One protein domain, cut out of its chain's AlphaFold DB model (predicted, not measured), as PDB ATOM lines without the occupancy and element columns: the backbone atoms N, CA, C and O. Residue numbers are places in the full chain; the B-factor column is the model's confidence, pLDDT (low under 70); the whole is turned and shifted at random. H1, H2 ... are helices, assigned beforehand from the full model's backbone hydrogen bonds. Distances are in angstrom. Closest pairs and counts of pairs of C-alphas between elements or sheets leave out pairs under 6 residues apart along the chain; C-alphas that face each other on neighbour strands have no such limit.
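AT A GLANCE: This is residues 423 to 477 and 511 to 571 of the 984 residues of an uncharacterized protein of Dentipellis fragilis (UniProt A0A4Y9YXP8). The long helix H6 has H1 slanting across it and the side-by-side pair H3 and H4 next to it, with short H2 and H5 by its first turns. There are 116 printed residues with six named helices, H1 to H6 in order, and no named strand: all helix. The whole is compact, radius of gyration of the C-alphas 13.2 A, spanning 44 by 38 by 28 A.

HOW THE PARTS SIT: Start at H1, residues 425 to 438: it touches H6, residues 548 to 570, at a steep tilt of 44 degrees, closest at C-alphas 432 and 555, 6.9 A. H2, residues 448 to 451, touches H1 at residues 429 to 433 alone; closest are C-alphas 429 and 448, 5.9 A. H3, residues 456 to 465, touches residues 520 to 527 alone of H4, residues 514 to 530, at a shallow tilt of 22 degrees; closest are C-alphas 459 and 524, 5.8 A. H5, residues 540 to 544, touches H4, C-alphas 540 and 522 being closest at 4.0 A, and H6 only at the corner. Every O i to N i+4 pair is within hydrogen-bond range in H1, H3, H4, H5 and H6; H2 is too short for one.

IN THESE COORDINATES: Find C-alpha 425 at (-39.185, 19.781, -18.411), where H1 begins, 19.8 A long. H4 spans 24.1 A; H6 runs 33.4 A to C-alpha 570 at (-35.740, 51.288, -15.385).

THE WHOLE: The farthest C-alphas, 513 and 571, are 44.1 A apart. Residues 478 to 510 are not printed; C-alphas 477 and 511 stand 8.5 A apart across this cut. Of the links printed whole, none is long. Look for pLDDT under 70 at residues 423 to 428, 536, and 570 to 571.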
ATOM      1  N   ALA A 423     -43.344  15.922 -18.833       45.38
ATOM      2  CA  ALA A 423     -44.227  17.003 -19.303       45.38
ATOM      3  C   ALA A 423     -44.034  18.366 -18.578       45.38
ATOM      4  O   ALA A 423     -44.634  19.377 -18.962       45.38
ATOM      5  N   GLU A 424     -43.216  18.421 -17.518       46.47
ATOM      6  CA  GLU A 424     -42.751  19.669 -16.903       46.47
ATOM      7  C   GLU A 424     -41.497  20.201 -17.624       46.47
ATOM      8  O   GLU A 424     -41.532  21.320 -18.147       46.47
ATOM      9  N   GLY A 425     -40.428  19.404 -17.734       50.53
ATOM     10  CA  GLY A 425     -39.185  19.781 -18.411       50.53
ATOM     11  C   GLY A 425     -39.356  20.092 -19.900       50.53
ATOM     12  O   GLY A 425     -38.726  21.028 -20.395       50.53
ATOM     13  N   GLU A 426     -40.265  19.410 -20.607       64.06
ATOM     14  CA  GLU A 426     -40.658  19.785 -21.976       64.06
ATOM     15  C   GLU A 426     -41.264  21.198 -22.048       64.06
ATOM     16  O   GLU A 426     -40.963  21.973 -22.963       64.06
ATOM     17  N   ARG A 427     -42.102  21.576 -21.069       64.62
ATOM     18  CA  ARG A 427     -42.761  22.892 -21.056       64.62
ATOM     19  C   ARG A 427     -41.769  24.013 -20.742       64.62
ATOM     20  O   ARG A 427     -41.827  25.053 -21.401       64.62
ATOM     21  N   GLU A 428     -40.830  23.814 -19.812       68.81
ATOM     22  CA  GLU A 428     -39.725  24.772 -19.628       68.81
ATOM     23  C   GLU A 428     -38.816  24.836 -20.860       68.81
ATOM     24  O   GLU A 428     -38.477  25.938 -21.295       68.81
ATOM     25  N   ALA A 429     -38.488  23.698 -21.486       76.12
ATOM     26  CA  ALA A 429     -37.679  23.672 -22.701       76.12
ATOM     27  C   ALA A 429     -38.315  24.496 -23.831       76.12
ATOM     28  O   ALA A 429     -37.624  25.289 -24.478       76.12
ATOM     29  N   ARG A 430     -39.639  24.394 -24.012       76.31
ATOM     30  CA  ARG A 430     -40.415  25.243 -24.929       76.31
ATOM     31  C   ARG A 430     -40.350  26.726 -24.540       76.31
ATOM     32  O   ARG A 430     -40.032  27.551 -25.396       76.31
ATOM     33  N   VAL A 431     -40.620  27.090 -23.283       77.38
ATOM     34  CA  VAL A 431     -40.595  28.500 -22.831       77.38
ATOM     35  C   VAL A 431     -39.209  29.128 -23.021       77.38
ATOM     36  O   VAL A 431     -39.105  30.260 -23.495       77.38
ATOM     37  N   PHE A 432     -38.139  28.395 -22.710       85.75
ATOM     38  CA  PHE A 432     -36.765  28.864 -22.884       85.75
ATOM     39  C   PHE A 432     -36.334  28.917 -24.354       85.75
ATOM     40  O   PHE A 432     -35.632  29.850 -24.735       85.75
ATOM     41  N   THR A 433     -36.807  27.991 -25.194       83.25
ATOM     42  CA  THR A 433     -36.627  28.025 -26.658       83.25
ATOM     43  C   THR A 433     -37.253  29.284 -27.263       83.25
ATOM     44  O   THR A 433     -36.574  30.048 -27.950       83.25
ATOM     45  N   LEU A 434     -38.522  29.564 -26.940       80.06
ATOM     46  CA  LEU A 434     -39.231  30.767 -27.394       80.06
ATOM     47  C   LEU A 434     -38.544  32.052 -26.900       80.06
ATOM     48  O   LEU A 434     -38.377  33.006 -27.665       80.06
ATOM     49  N   TRP A 435     -38.092  32.066 -25.641       87.50
ATOM     50  CA  TRP A 435     -37.356  33.196 -25.080       87.50
ATOM     51  C   TRP A 435     -36.012  33.434 -25.786       87.50
ATOM     52  O   TRP A 435     -35.750  34.568 -26.186       87.50
ATOM     53  N   LEU A 436     -35.189  32.399 -25.996       88.00
ATOM     54  CA  LEU A 436     -33.908  32.517 -26.706       88.00
ATOM     55  C   LEU A 436     -34.105  33.027 -28.139       88.00
ATOM     56  O   LEU A 436     -33.452  33.993 -28.535       88.00
ATOM     57  N   ASN A 437     -35.066  32.463 -28.876       83.44
ATOM     58  CA  ASN A 437     -35.394  32.903 -30.234       83.44
ATOM     59  C   ASN A 437     -35.839  34.373 -30.270       83.44
ATOM     60  O   ASN A 437     -35.481  35.107 -31.189       83.44
ATOM     61  N   SER A 438     -36.537  34.857 -29.235       81.44
ATOM     62  CA  SER A 438     -36.945  36.266 -29.142       81.44
ATOM     63  C   SER A 438     -35.790  37.267 -28.968       81.44
ATOM     64  O   SER A 438     -35.992  38.461 -29.193       81.44
ATOM     65  N   LEU A 439     -34.580  36.802 -28.621       84.12
ATOM     66  CA  LEU A 439     -33.354  37.613 -28.618       84.12
ATOM     67  C   LEU A 439     -32.720  37.737 -30.023       84.12
ATOM     68  O   LEU A 439     -31.784  38.520 -30.208       84.12
ATOM     69  N   GLY A 440     -33.195  36.965 -31.008       80.94
ATOM     70  CA  GLY A 440     -32.589  36.842 -32.337       80.94
ATOM     71  C   GLY A 440     -31.213  36.176 -32.281       80.94
ATOM     72  O   GLY A 440     -30.215  36.808 -32.631       80.94
ATOM     73  N   VAL A 441     -31.155  34.954 -31.750       83.62
ATOM     74  CA  VAL A 441     -29.972  34.077 -31.801       83.62
ATOM     75  C   VAL A 441     -29.965  33.286 -33.110       83.62
ATOM     76  O   VAL A 441     -31.028  32.879 -33.570       83.62
ATOM     77  N   GLU A 442     -28.782  33.063 -33.685       77.38
ATOM     78  CA  GLU A 442     -28.606  32.355 -34.958       77.38
ATOM     79  C   GLU A 442     -27.623  31.171 -34.822       77.38
ATOM     80  O   GLU A 442     -26.472  31.379 -34.429       77.38
ATOM     81  N   PRO A 443     -28.016  29.929 -35.152       75.75
ATOM     82  CA  PRO A 443     -29.335  29.547 -35.641       75.75
ATOM     83  C   PRO A 443     -30.407  29.617 -34.545       75.75
ATOM     84  O   PRO A 443     -30.115  29.525 -33.349       75.75
ATOM     85  N   ALA A 444     -31.664  29.716 -34.973       72.12
ATOM     86  CA  ALA A 444     -32.813  29.564 -34.090       72.12
ATOM     87  C   ALA A 444     -32.814  28.193 -33.384       72.12
ATOM     88  O   ALA A 444     -32.426  27.164 -33.949       72.12
ATOM     89  N   VAL A 445     -33.287  28.186 -32.139       78.25
ATOM     90  CA  VAL A 445     -33.476  26.989 -31.316       78.25
ATOM     91  C   VAL A 445     -34.798  26.321 -31.689       78.25
ATOM     92  O   VAL A 445     -35.844  26.971 -31.723       78.25
ATOM     93  N   PHE A 446     -34.754  25.010 -31.908       72.94
ATOM     94  CA  PHE A 446     -35.923  24.145 -32.101       72.94
ATOM     95  C   PHE A 446     -35.975  23.053 -31.026       72.94
ATOM     96  O   PHE A 446     -37.038  22.786 -30.473       72.94
ATOM     97  N   ASN A 447     -34.816  22.496 -30.656       75.75
ATOM     98  CA  ASN A 447     -34.643  21.598 -29.517       75.75
ATOM     99  C   ASN A 447     -33.575  22.182 -28.575       75.75
ATOM    100  O   ASN A 447     -32.393  22.253 -28.926       75.75
ATOM    101  N   LEU A 448     -33.991  22.599 -27.372       82.44
ATOM    102  CA  LEU A 448     -33.119  23.249 -26.386       82.44
ATOM    103  C   LEU A 448     -31.922  22.376 -25.974       82.44
ATOM    104  O   LEU A 448     -30.845  22.901 -25.706       82.44
ATOM    105  N   PHE A 449     -32.102  21.057 -25.908       83.56
ATOM    106  CA  PHE A 449     -31.083  20.137 -25.405       83.56
ATOM    107  C   PHE A 449     -30.036  19.782 -26.464       83.56
ATOM    108  O   PHE A 449     -28.909  19.462 -26.103       83.56
ATOM    109  N   GLU A 450     -30.369  19.918 -27.751       81.06
ATOM    110  CA  GLU A 450     -29.435  19.725 -28.864       81.06
ATOM    111  C   GLU A 450     -28.769  21.031 -29.314       81.06
ATOM    112  O   GLU A 450     -27.545  21.106 -29.419       81.06
ATOM    113  N   ASN A 451     -29.544  22.096 -29.554       85.44
ATOM    114  CA  ASN A 451     -29.026  23.306 -30.211       85.44
ATOM    115  C   ASN A 451     -28.137  24.176 -29.301       85.44
ATOM    116  O   ASN A 451     -27.506  25.118 -29.774       85.44
ATOM    117  N   LEU A 452     -28.064  23.871 -28.001       90.62
ATOM    118  CA  LEU A 452     -27.181  24.554 -27.049       90.62
ATOM    119  C   LEU A 452     -25.840  23.831 -26.829       90.62
ATOM    120  O   LEU A 452     -24.942  24.426 -26.225       90.62
ATOM    121  N   LYS A 453     -25.671  22.594 -27.325       90.31
ATOM    122  CA  LYS A 453     -24.498  21.742 -27.038       90.31
ATOM    123  C   LYS A 453     -23.164  22.364 -27.438       90.31
ATOM    124  O   LYS A 453     -22.164  22.125 -26.773       90.31
ATOM    125  N   ASP A 454     -23.120  23.178 -28.492       90.19
ATOM    126  CA  ASP A 454     -21.878  23.826 -28.940       90.19
ATOM    127  C   ASP A 454     -21.599  25.196 -28.302       90.19
ATOM    128  O   ASP A 454     -20.584  25.827 -28.604       90.19
ATOM    129  N   GLY A 455     -22.490  25.657 -27.420       92.44
ATOM    130  CA  GLY A 455     -22.394  26.920 -26.698       92.44
ATOM    131  C   GLY A 455     -22.661  28.188 -27.517       92.44
ATOM    132  O   GLY A 455     -22.791  29.248 -26.902       92.44
ATOM    133  N   LEU A 456     -22.784  28.142 -28.852       92.56
ATOM    134  CA  LEU A 456     -22.913  29.352 -29.679       92.56
ATOM    135  C   LEU A 456     -24.177  30.151 -29.359       92.56
ATOM    136  O   LEU A 456     -24.098  31.367 -29.183       92.56
ATOM    137  N   VAL A 457     -25.322  29.476 -29.229       92.44
ATOM    138  CA  VAL A 457     -26.598  30.106 -28.852       92.44
ATOM    139  C   VAL A 457     -26.512  30.754 -27.466       92.44
ATOM    140  O   VAL A 457     -26.984  31.873 -27.267       92.44
ATOM    141  N   ILE A 458     -25.866  30.082 -26.508       94.88
ATOM    142  CA  ILE A 458     -25.726  30.572 -25.127       94.88
ATOM    143  C   ILE A 458     -24.850  31.829 -25.103       94.88
ATOM    144  O   ILE A 458     -25.205  32.822 -24.472       94.88
ATOM    145  N   LEU A 459     -23.728  31.810 -25.830       95.75
ATOM    146  CA  LEU A 459     -22.838  32.960 -25.982       95.75
ATOM    147  C   LEU A 459     -23.555  34.130 -26.672       95.75
ATOM    148  O   LEU A 459     -23.456  35.262 -26.209       95.75
ATOM    149  N   GLN A 460     -24.354  33.882 -27.713       93.81
ATOM    150  CA  GLN A 460     -25.164  34.941 -28.325       93.81
ATOM    151  C   GLN A 460     -26.184  35.520 -27.345       93.81
ATOM    152  O   GLN A 460     -26.301  36.736 -27.258       93.81
ATOM    153  N   ALA A 461     -26.871  34.692 -26.557       93.81
ATOM    154  CA  ALA A 461     -27.772  35.182 -25.519       93.81
ATOM    155  C   ALA A 461     -27.031  36.037 -24.469       93.81
ATOM    156  O   ALA A 461     -27.527  37.106 -24.108       93.81
ATOM    157  N   PHE A 462     -25.818  35.651 -24.046       94.00
ATOM    158  CA  PHE A 462     -24.959  36.507 -23.216       94.00
ATOM    159  C   PHE A 462     -24.668  37.855 -23.887       94.00
ATOM    160  O   PHE A 462     -24.890  38.882 -23.253       94.00
ATOM    161  N   ASP A 463     -24.242  37.883 -25.151       92.81
ATOM    162  CA  ASP A 463     -23.874  39.129 -25.839       92.81
ATOM    163  C   ASP A 463     -25.094  40.016 -26.164       92.81
ATOM    164  O   ASP A 463     -25.006  41.240 -26.133       92.81
ATOM    165  N   LYS A 464     -26.280  39.430 -26.378       90.06
ATOM    166  CA  LYS A 464     -27.549  40.167 -26.533       90.06
ATOM    167  C   LYS A 464     -28.000  40.822 -25.224       90.06
ATOM    168  O   LYS A 464     -28.479  41.953 -25.239       90.06
ATOM    169  N   ILE A 465     -27.841  40.138 -24.086       88.50
ATOM    170  CA  ILE A 465     -28.203  40.675 -22.760       88.50
ATOM    171  C   ILE A 465     -27.103  41.621 -22.241       88.50
ATOM    172  O   ILE A 465     -27.390  42.601 -21.548       88.50
ATOM    173  N   PHE A 466     -25.839  41.365 -22.580       87.12
ATOM    174  CA  PHE A 466     -24.641  42.122 -22.203       87.12
ATOM    175  C   PHE A 466     -23.777  42.406 -23.449       87.12
ATOM    176  O   PHE A 466     -22.798  41.690 -23.672       87.12
ATOM    177  N   PRO A 467     -24.095  43.454 -24.234       88.75
ATOM    178  CA  PRO A 467     -23.336  43.809 -25.433       88.75
ATOM    179  C   PRO A 467     -21.840  43.991 -25.164       88.75
ATOM    180  O   PRO A 467     -21.449  44.817 -24.337       88.75
ATOM    181  N   GLY A 468     -21.009  43.216 -25.866       87.56
ATOM    182  CA  GLY A 468     -19.553  43.213 -25.716       87.56
ATOM    183  C   GLY A 468     -19.026  42.298 -24.604       87.56
ATOM    184  O   GLY A 468     -17.843  42.375 -24.275       87.56
ATOM    185  N   SER A 469     -19.865  41.435 -24.020       89.94
ATOM    186  CA  SER A 469     -19.424  40.437 -23.031       89.94
ATOM    187  C   SER A 469     -18.697  39.250 -23.665       89.94
ATOM    188  O   SER A 469     -17.837  38.641 -23.020       89.94
ATOM    189  N   VAL A 470     -18.996  38.934 -24.931       94.12
ATOM    190  CA  VAL A 470     -18.393  37.792 -25.627       94.12
ATOM    191  C   VAL A 470     -17.206  38.221 -26.480       94.12
ATOM    192  O   VAL A 470     -17.314  38.919 -27.488       94.12
ATOM    193  N   VAL A 471     -16.028  37.715 -26.121       93.31
ATOM    194  CA  VAL A 471     -14.801  37.857 -26.906       93.31
ATOM    195  C   VAL A 471     -14.842  36.846 -28.053       93.31
ATOM    196  O   VAL A 471     -14.192  35.804 -28.002       93.31
ATOM    197  N   TRP A 472     -15.593  37.162 -29.113       93.00
ATOM    198  CA  TRP A 472     -15.850  36.287 -30.271       93.00
ATOM    199  C   TRP A 472     -14.603  35.681 -30.938       93.00
ATOM    200  O   TRP A 472     -14.697  34.637 -31.575       93.00
ATOM    201  N   ARG A 473     -13.415  36.276 -30.750       91.38
ATOM    202  CA  ARG A 473     -12.120  35.720 -31.196       91.38
ATOM    203  C   ARG A 473     -11.672  34.458 -30.437       91.38
ATOM    204  O   ARG A 473     -10.744  33.799 -30.887       91.38
ATOM    205  N   ARG A 474     -12.290  34.141 -29.294       89.25
ATOM    206  CA  ARG A 474     -12.055  32.917 -28.499       89.25
ATOM    207  C   ARG A 474     -13.053  31.796 -28.805       89.25
ATOM    208  O   ARG A 474     -12.902  30.704 -28.277       89.25
ATOM    209  N   VAL A 475     -14.081  32.076 -29.606       92.94
ATOM    210  CA  VAL A 475     -15.221  31.178 -29.819       92.94
ATOM    211  C   VAL A 475     -14.988  30.341 -31.076       92.94
ATOM    212  O   VAL A 475     -14.805  30.882 -32.168       92.94
ATOM    213  N   SER A 476     -15.009  29.016 -30.933       91.69
ATOM    214  CA  SER A 476     -14.969  28.091 -32.068       91.69
ATOM    215  C   SER A 476     -16.301  28.116 -32.822       91.69
ATOM    216  O   SER A 476     -17.359  28.077 -32.201       91.69
ATOM    217  N   LYS A 477     -16.254  28.140 -34.159       84.19
ATOM    218  CA  LYS A 477     -17.427  28.125 -35.053       84.19
ATOM    219  C   LYS A 477     -17.350  26.946 -36.044       84.19
ATOM    220  O   LYS A 477     -16.226  26.551 -36.386       84.19
ATOM    221  N   THR A 511     -21.160  20.964 -36.483       70.38
ATOM    222  CA  THR A 511     -19.983  20.254 -37.024       70.38
ATOM    223  C   THR A 511     -18.693  20.499 -36.218       70.38
ATOM    224  O   THR A 511     -17.585  20.233 -36.695       70.38
ATOM    225  N   LEU A 512     -18.797  21.092 -35.026       81.75
ATOM    226  CA  LEU A 512     -17.692  21.275 -34.094       81.75
ATOM    227  C   LEU A 512     -17.365  19.954 -33.393       81.75
ATOM    228  O   LEU A 512     -18.246  19.261 -32.898       81.75
ATOM    229  N   SER A 513     -16.077  19.622 -33.280       88.44
ATOM    230  CA  SER A 513     -15.657  18.480 -32.465       88.44
ATOM    231  C   SER A 513     -16.003  18.709 -30.989       88.44
ATOM    232  O   SER A 513     -15.912  19.839 -30.502       88.44
ATOM    233  N   ARG A 514     -16.325  17.636 -30.245       89.31
ATOM    234  CA  ARG A 514     -16.731  17.717 -28.824       89.31
ATOM    235  C   ARG A 514     -15.763  18.535 -27.958       89.31
ATOM    236  O   ARG A 514     -16.192  19.245 -27.061       89.31
ATOM    237  N   PHE A 515     -14.462  18.508 -28.263       91.69
ATOM    238  CA  PHE A 515     -13.463  19.366 -27.614       91.69
ATOM    239  C   PHE A 515     -13.793  20.867 -27.739       91.69
ATOM    240  O   PHE A 515     -13.837  21.570 -26.736       91.69
ATOM    241  N   LYS A 516     -14.106  21.345 -28.949       93.25
ATOM    242  CA  LYS A 516     -14.454  22.749 -29.222       93.25
ATOM    243  C   LYS A 516     -15.812  23.151 -28.651       93.25
ATOM    244  O   LYS A 516     -15.986  24.286 -28.214       93.25
ATOM    245  N   GLN A 517     -16.758  22.214 -28.629       92.81
ATOM    246  CA  GLN A 517     -18.041  22.386 -27.944       92.81
ATOM    247  C   GLN A 517     -17.811  22.586 -26.431       92.81
ATOM    248  O   GLN A 517     -18.362  23.514 -25.841       92.81
ATOM    249  N   VAL A 518     -16.912  21.801 -25.816       95.12
ATOM    250  CA  VAL A 518     -16.489  21.959 -24.409       95.12
ATOM    251  C   VAL A 518     -15.750  23.287 -24.165       95.12
ATOM    252  O   VAL A 518     -15.973  23.911 -23.131       95.12
ATOM    253  N   GLU A 519     -14.913  23.771 -25.091       95.88
ATOM    254  CA  GLU A 519     -14.279  25.101 -24.982       95.88
ATOM    255  C   GLU A 519     -15.323  26.235 -24.937       95.88
ATOM    256  O   GLU A 519     -15.318  27.051 -24.010       95.88
ATOM    257  N   ASN A 520     -16.251  26.260 -25.900       96.56
ATOM    258  CA  ASN A 520     -17.307  27.274 -25.989       96.56
ATOM    259  C   ASN A 520     -18.238  27.259 -24.762       96.56
ATOM    260  O   ASN A 520     -18.549  28.308 -24.195       96.56
ATOM    261  N   THR A 521     -18.683  26.073 -24.339       95.94
ATOM    262  CA  THR A 521     -19.610  25.912 -23.207       95.94
ATOM    263  C   THR A 521     -18.948  26.197 -21.859       95.94
ATOM    264  O   THR A 521     -19.578  26.824 -21.008       95.94
ATOM    265  N   ASN A 522     -17.667  25.852 -21.665       96.06
ATOM    266  CA  ASN A 522     -16.909  26.301 -20.491       96.06
ATOM    267  C   ASN A 522     -16.822  27.835 -20.441       96.06
ATOM    268  O   ASN A 522     -17.048  28.420 -19.383       96.06
ATOM    269  N   TYR A 523     -16.569  28.501 -21.576       96.75
ATOM    270  CA  TYR A 523     -16.550  29.965 -21.621       96.75
ATOM    271  C   TYR A 523     -17.926  30.574 -21.287       96.75
ATOM    272  O   TYR A 523     -17.992  31.531 -20.515       96.75
ATOM    273  N   ALA A 524     -19.028  29.987 -21.766       95.31
ATOM    274  CA  ALA A 524     -20.383  30.407 -21.391       95.31
ATOM    275  C   ALA A 524     -20.664  30.230 -19.882       95.31
ATOM    276  O   ALA A 524     -21.234  31.116 -19.242       95.31
ATOM    277  N   VAL A 525     -20.215  29.122 -19.285       93.88
ATOM    278  CA  VAL A 525     -20.320  28.874 -17.837       93.88
ATOM    279  C   VAL A 525     -19.487  29.880 -17.031       93.88
ATOM    280  O   VAL A 525     -19.948  30.384 -16.005       93.88
ATOM    281  N   ASP A 526     -18.284  30.229 -17.488       93.25
ATOM    282  CA  ASP A 526     -17.431  31.201 -16.800       93.25
ATOM    283  C   ASP A 526     -17.928  32.647 -16.955       93.25
ATOM    284  O   ASP A 526     -17.851  33.408 -15.989       93.25
ATOM    285  N   LEU A 527     -18.524  33.015 -18.096       92.62
ATOM    286  CA  LEU A 527     -19.282  34.266 -18.242       92.62
ATOM    287  C   LEU A 527     -20.457  34.322 -17.263       92.62
ATOM    288  O   LEU A 527     -20.687  35.359 -16.638       92.62
ATOM    289  N   GLY A 528     -21.168  33.207 -17.072       89.00
ATOM    290  CA  GLY A 528     -22.246  33.123 -16.092       89.00
ATOM    291  C   GLY A 528     -21.764  33.379 -14.667       89.00
ATOM    292  O   GLY A 528     -22.310  34.242 -13.979       89.00
ATOM    293  N   LYS A 529     -20.685  32.707 -14.243       87.75
ATOM    294  CA  LYS A 529     -20.059  32.931 -12.926       87.75
ATOM    295  C   LYS A 529     -19.600  34.385 -12.750       87.75
ATOM    296  O   LYS A 529     -19.838  34.967 -11.696       87.75
ATOM    297  N   GLN A 530     -18.987  34.984 -13.775       87.56
ATOM    298  CA  GLN A 530     -18.529  36.384 -13.753       87.56
ATOM    299  C   GLN A 530     -19.683  37.388 -13.604       87.56
ATOM    300  O   GLN A 530     -19.517  38.405 -12.937       87.56
ATOM    301  N   ASN A 531     -20.859  37.087 -14.164       82.38
ATOM    302  CA  ASN A 531     -22.066  37.908 -14.027       82.38
ATOM    303  C   ASN A 531     -22.944  37.510 -12.817       82.38
ATOM    304  O   ASN A 531     -24.069  37.986 -12.683       82.38
ATOM    305  N   GLY A 532     -22.435  36.673 -11.904       75.19
ATOM    306  CA  GLY A 532     -23.091  36.345 -10.633       75.19
ATOM    307  C   GLY A 532     -24.100  35.191 -10.676       75.19
ATOM    308  O   GLY A 532     -24.821  34.994  -9.701       75.19
ATOM    309  N   MET A 533     -24.157  34.406 -11.759       80.25
ATOM    310  CA  MET A 533     -24.992  33.199 -11.817       80.25
ATOM    311  C   MET A 533     -24.434  32.105 -10.892       80.25
ATOM    312  O   MET A 533     -23.234  31.816 -10.873       80.25
ATOM    313  N   HIS A 534     -25.319  31.440 -10.150       74.69
ATOM    314  CA  HIS A 534     -24.985  30.336  -9.254       74.69
ATOM    315  C   HIS A 534     -24.865  29.024 -10.045       74.69
ATOM    316  O   HIS A 534     -25.758  28.179 -10.036       74.69
ATOM    317  N   LEU A 535     -23.738  28.863 -10.741       77.00
ATOM    318  CA  LEU A 535     -23.398  27.688 -11.559       77.00
ATOM    319  C   LEU A 535     -22.480  26.708 -10.806       77.00
ATOM    320  O   LEU A 535     -21.461  26.247 -11.320       77.00
ATOM    321  N   VAL A 536     -22.810  26.426  -9.542       66.12
ATOM    322  CA  VAL A 536     -22.074  25.458  -8.714       66.12
ATOM    323  C   VAL A 536     -22.473  24.047  -9.139       66.12
ATOM    324  O   VAL A 536     -23.650  23.705  -9.090       66.12
ATOM    325  N   GLY A 537     -21.498  23.237  -9.552       71.75
ATOM    326  CA  GLY A 537     -21.742  21.884 -10.064       71.75
ATOM    327  C   GLY A 537     -22.108  21.807 -11.551       71.75
ATOM    328  O   GLY A 537     -22.415  20.718 -12.011       71.75
ATOM    329  N   ILE A 538     -22.046  22.920 -12.297       81.12
ATOM    330  CA  ILE A 538     -22.218  22.943 -13.759       81.12
ATOM    331  C   ILE A 538     -20.859  23.194 -14.426       81.12
ATOM    332  O   ILE A 538     -20.146  24.145 -14.087       81.12
ATOM    333  N   GLN A 539     -20.512  22.346 -15.390       86.50
ATOM    334  CA  GLN A 539     -19.346  22.432 -16.266       86.50
ATOM    335  C   GLN A 539     -19.796  22.578 -17.728       86.50
ATOM    336  O   GLN A 539     -20.951  22.321 -18.061       86.50
ATOM    337  N   GLY A 540     -18.889  22.958 -18.634       88.69
ATOM    338  CA  GLY A 540     -19.206  22.994 -20.065       88.69
ATOM    339  C   GLY A 540     -19.622  21.622 -20.605       88.69
ATOM    340  O   GLY A 540     -20.587  21.517 -21.354       88.69
ATOM    341  N   ALA A 541     -18.961  20.553 -20.145       91.81
ATOM    342  CA  ALA A 541     -19.274  19.178 -20.536       91.81
ATOM    343  C   ALA A 541     -20.745  18.788 -20.288       91.81
ATOM    344  O   ALA A 541     -21.339  18.164 -21.158       91.81
ATOM    345  N   ASP A 542     -21.357  19.224 -19.180       88.75
ATOM    346  CA  ASP A 542     -22.764  18.927 -18.866       88.75
ATOM    347  C   ASP A 542     -23.745  19.508 -19.902       88.75
ATOM    348  O   ASP A 542     -24.821  18.955 -20.135       88.75
ATOM    349  N   ILE A 543     -23.367  20.628 -20.526       91.19
ATOM    350  CA  ILE A 543     -24.134  21.297 -21.583       91.19
ATOM    351  C   ILE A 543     -23.938  20.561 -22.911       91.19
ATOM    352  O   ILE A 543     -24.906  20.308 -23.621       91.19
ATOM    353  N   VAL A 544     -22.694  20.182 -23.227       90.75
ATOM    354  CA  VAL A 544     -22.338  19.422 -24.441       90.75
ATOM    355  C   VAL A 544     -23.001  18.043 -24.456       90.75
ATOM    356  O   VAL A 544     -23.475  17.593 -25.496       90.75
ATOM    357  N   ASP A 545     -23.084  17.396 -23.295       85.25
ATOM    358  CA  ASP A 545     -23.715  16.086 -23.130       85.25
ATOM    359  C   ASP A 545     -25.251  16.185 -22.952       85.25
ATOM    360  O   ASP A 545     -25.914  15.172 -22.748       85.25
ATOM    361  N   GLY A 546     -25.839  17.387 -23.069       79.38
ATOM    362  CA  GLY A 546     -27.291  17.596 -23.140       79.38
ATOM    363  C   GLY A 546     -28.055  17.391 -21.825       79.38
ATOM    364  O   GLY A 546     -29.241  17.067 -21.854       79.38
ATOM    365  N   SER A 547     -27.408  17.557 -20.666       81.75
ATOM    366  CA  SER A 547     -28.003  17.268 -19.350       81.75
ATOM    367  C   SER A 547     -29.224  18.155 -19.057       81.75
ATOM    368  O   SER A 547     -29.066  19.311 -18.651       81.75
ATOM    369  N   LYS A 548     -30.446  17.615 -19.248       79.50
ATOM    370  CA  LYS A 548     -31.717  18.374 -19.228       79.50
ATOM    371  C   LYS A 548     -31.795  19.370 -18.066       79.50
ATOM    372  O   LYS A 548     -31.883  20.574 -18.290       79.50
ATOM    373  N   THR A 549     -31.673  18.893 -16.826       74.62
ATOM    374  CA  THR A 549     -31.777  19.711 -15.604       74.62
ATOM    375  C   THR A 549     -30.744  20.840 -15.535       74.62
ATOM    376  O   THR A 549     -31.047  21.929 -15.046       74.62
ATOM    377  N   LEU A 550     -29.520  20.606 -16.019       82.31
ATOM    378  CA  LEU A 550     -28.425  21.577 -15.938       82.31
ATOM    379  C   LEU A 550     -28.501  22.608 -17.074       82.31
ATOM    380  O   LEU A 550     -28.248  23.791 -16.837       82.31
ATOM    381  N   VAL A 551     -28.946  22.197 -18.267       84.69
ATOM    382  CA  VAL A 551     -29.282  23.102 -19.379       84.69
ATOM    383  C   VAL A 551     -30.462  24.001 -18.996       84.69
ATOM    384  O   VAL A 551     -30.337  25.225 -19.086       84.69
ATOM    385  N   LEU A 552     -31.562  23.435 -18.480       81.00
ATOM    386  CA  LEU A 552     -32.695  24.212 -17.960       81.00
ATOM    387  C   LEU A 552     -32.225  25.192 -16.875       81.00
ATOM    388  O   LEU A 552     -32.454  26.392 -17.000       81.00
ATOM    389  N   GLY A 553     -31.482  24.723 -15.866       78.56
ATOM    390  CA  GLY A 553     -30.978  25.552 -14.763       78.56
ATOM    391  C   GLY A 553     -30.026  26.687 -15.176       78.56
ATOM    392  O   GLY A 553     -30.010  27.739 -14.528       78.56
ATOM    393  N   LEU A 554     -29.258  26.512 -16.256       87.00
ATOM    394  CA  LEU A 554     -28.395  27.542 -16.842       87.00
ATOM    395  C   LEU A 554     -29.214  28.613 -17.573       87.00
ATOM    396  O   LEU A 554     -29.097  29.804 -17.270       87.00
ATOM    397  N   VAL A 555     -30.056  28.192 -18.523       88.38
ATOM    398  CA  VAL A 555     -30.857  29.093 -19.368       88.38
ATOM    399  C   VAL A 555     -31.874  29.857 -18.515       88.38
ATOM    400  O   VAL A 555     -32.049  31.065 -18.676       88.38
ATOM    401  N   TRP A 556     -32.436  29.192 -17.506       82.75
ATOM    402  CA  TRP A 556     -33.289  29.777 -16.478       82.75
ATOM    403  C   TRP A 556     -32.630  30.929 -15.700       82.75
ATOM    404  O   TRP A 556     -33.272  31.953 -15.428       82.75
ATOM    405  N   GLN A 557     -31.354  30.786 -15.330       82.31
ATOM    406  CA  GLN A 557     -30.608  31.841 -14.639       82.31
ATOM    407  C   GLN A 557     -30.246  32.994 -15.584       82.31
ATOM    408  O   GLN A 557     -30.319  34.151 -15.173       82.31
ATOM    409  N   LEU A 558     -29.942  32.701 -16.852       87.44
ATOM    410  CA  LEU A 558     -29.682  33.715 -17.878       87.44
ATOM    411  C   LEU A 558     -30.942  34.561 -18.151       87.44
ATOM    412  O   LEU A 558     -30.867  35.790 -18.202       87.44
ATOM    413  N   MET A 559     -32.116  33.920 -18.204       83.69
ATOM    414  CA  MET A 559     -33.420  34.585 -18.307       83.69
ATOM    415  C   MET A 559     -33.734  35.449 -17.077       83.69
ATOM    416  O   MET A 559     -34.122  36.609 -17.230       83.69
ATOM    417  N   ARG A 560     -33.524  34.934 -15.854       79.62
ATOM    418  CA  ARG A 560     -33.724  35.722 -14.620       79.62
ATOM    419  C   ARG A 560     -32.818  36.953 -14.595       79.62
ATOM    420  O   ARG A 560     -33.281  38.047 -14.287       79.62
ATOM    421  N   MET A 561     -31.549  36.781 -14.957       80.81
ATOM    422  CA  MET A 561     -30.563  37.857 -14.993       80.81
ATOM    423  C   MET A 561     -30.917  38.941 -16.020       80.81
ATOM    424  O   MET A 561     -30.758  40.123 -15.716       80.81
ATOM    425  N   ASN A 562     -31.465  38.565 -17.183       85.12
ATOM    426  CA  ASN A 562     -32.022  39.515 -18.151       85.12
ATOM    427  C   ASN A 562     -33.132  40.367 -17.506       85.12
ATOM    428  O   ASN A 562     -33.009  41.587 -17.435       85.12
ATOM    429  N   ILE A 563     -34.151  39.721 -16.921       76.75
ATOM    430  CA  ILE A 563     -35.279  40.395 -16.250       76.75
ATOM    431  C   ILE A 563     -34.785  41.358 -15.157       76.75
ATOM    432  O   ILE A 563     -35.150  42.535 -15.156       76.75
ATOM    433  N   THR A 564     -33.916  40.895 -14.253       74.94
ATOM    434  CA  THR A 564     -33.359  41.734 -13.182       74.94
ATOM    435  C   THR A 564     -32.572  42.919 -13.745       74.94
ATOM    436  O   THR A 564     -32.704  44.028 -13.224       74.94
ATOM    437  N   LYS A 565     -31.802  42.738 -14.826       79.62
ATOM    438  CA  LYS A 565     -31.054  43.821 -15.481       79.62
ATOM    439  C   LYS A 565     -31.985  44.855 -16.120       79.62
ATOM    440  O   LYS A 565     -31.811  46.047 -15.863       79.62
ATOM    441  N   THR A 566     -32.997  44.424 -16.878       79.25
ATOM    442  CA  THR A 566     -33.996  45.317 -17.490       79.25
ATOM    443  C   THR A 566     -34.715  46.140 -16.422       79.25
ATOM    444  O   THR A 566     -34.717  47.368 -16.497       79.25
ATOM    445  N   LEU A 567     -35.242  45.493 -15.377       75.25
ATOM    446  CA  LEU A 567     -35.936  46.178 -14.281       75.25
ATOM    447  C   LEU A 567     -35.009  47.154 -13.534       75.25
ATOM    448  O   LEU A 567     -35.414  48.275 -13.233       75.25
ATOM    449  N   THR A 568     -33.750  46.773 -13.294       76.94
ATOM    450  CA  THR A 568     -32.760  47.658 -12.653       76.94
ATOM    451  C   THR A 568     -32.472  48.890 -13.514       76.94
ATOM    452  O   THR A 568     -32.405  49.993 -12.979       76.94
ATOM    453  N   SER A 569     -32.388  48.748 -14.844       77.50
ATOM    454  CA  SER A 569     -32.160  49.882 -15.756       77.50
ATOM    455  C   SER A 569     -33.321  50.890 -15.808       77.50
ATOM    456  O   SER A 569     -33.111  52.063 -16.106       77.50
ATOM    457  N   LEU A 570     -34.538  50.451 -15.466       68.81
ATOM    458  CA  LEU A 570     -35.740  51.288 -15.385       68.81
ATOM    459  C   LEU A 570     -35.935  51.929 -13.994       68.81
ATOM    460  O   LEU A 570     -36.794  52.797 -13.818       68.81
ATOM    461  N   SER A 571     -35.145  51.523 -12.994       67.12
ATOM    462  CA  SER A 571     -35.316  51.933 -11.598       67.12
ATOM    463  C   SER A 571     -34.753  53.330 -11.320       67.12
ATOM    464  O   SER A 571     -33.594  53.498 -10.952       67.12
TER     465      SER A 571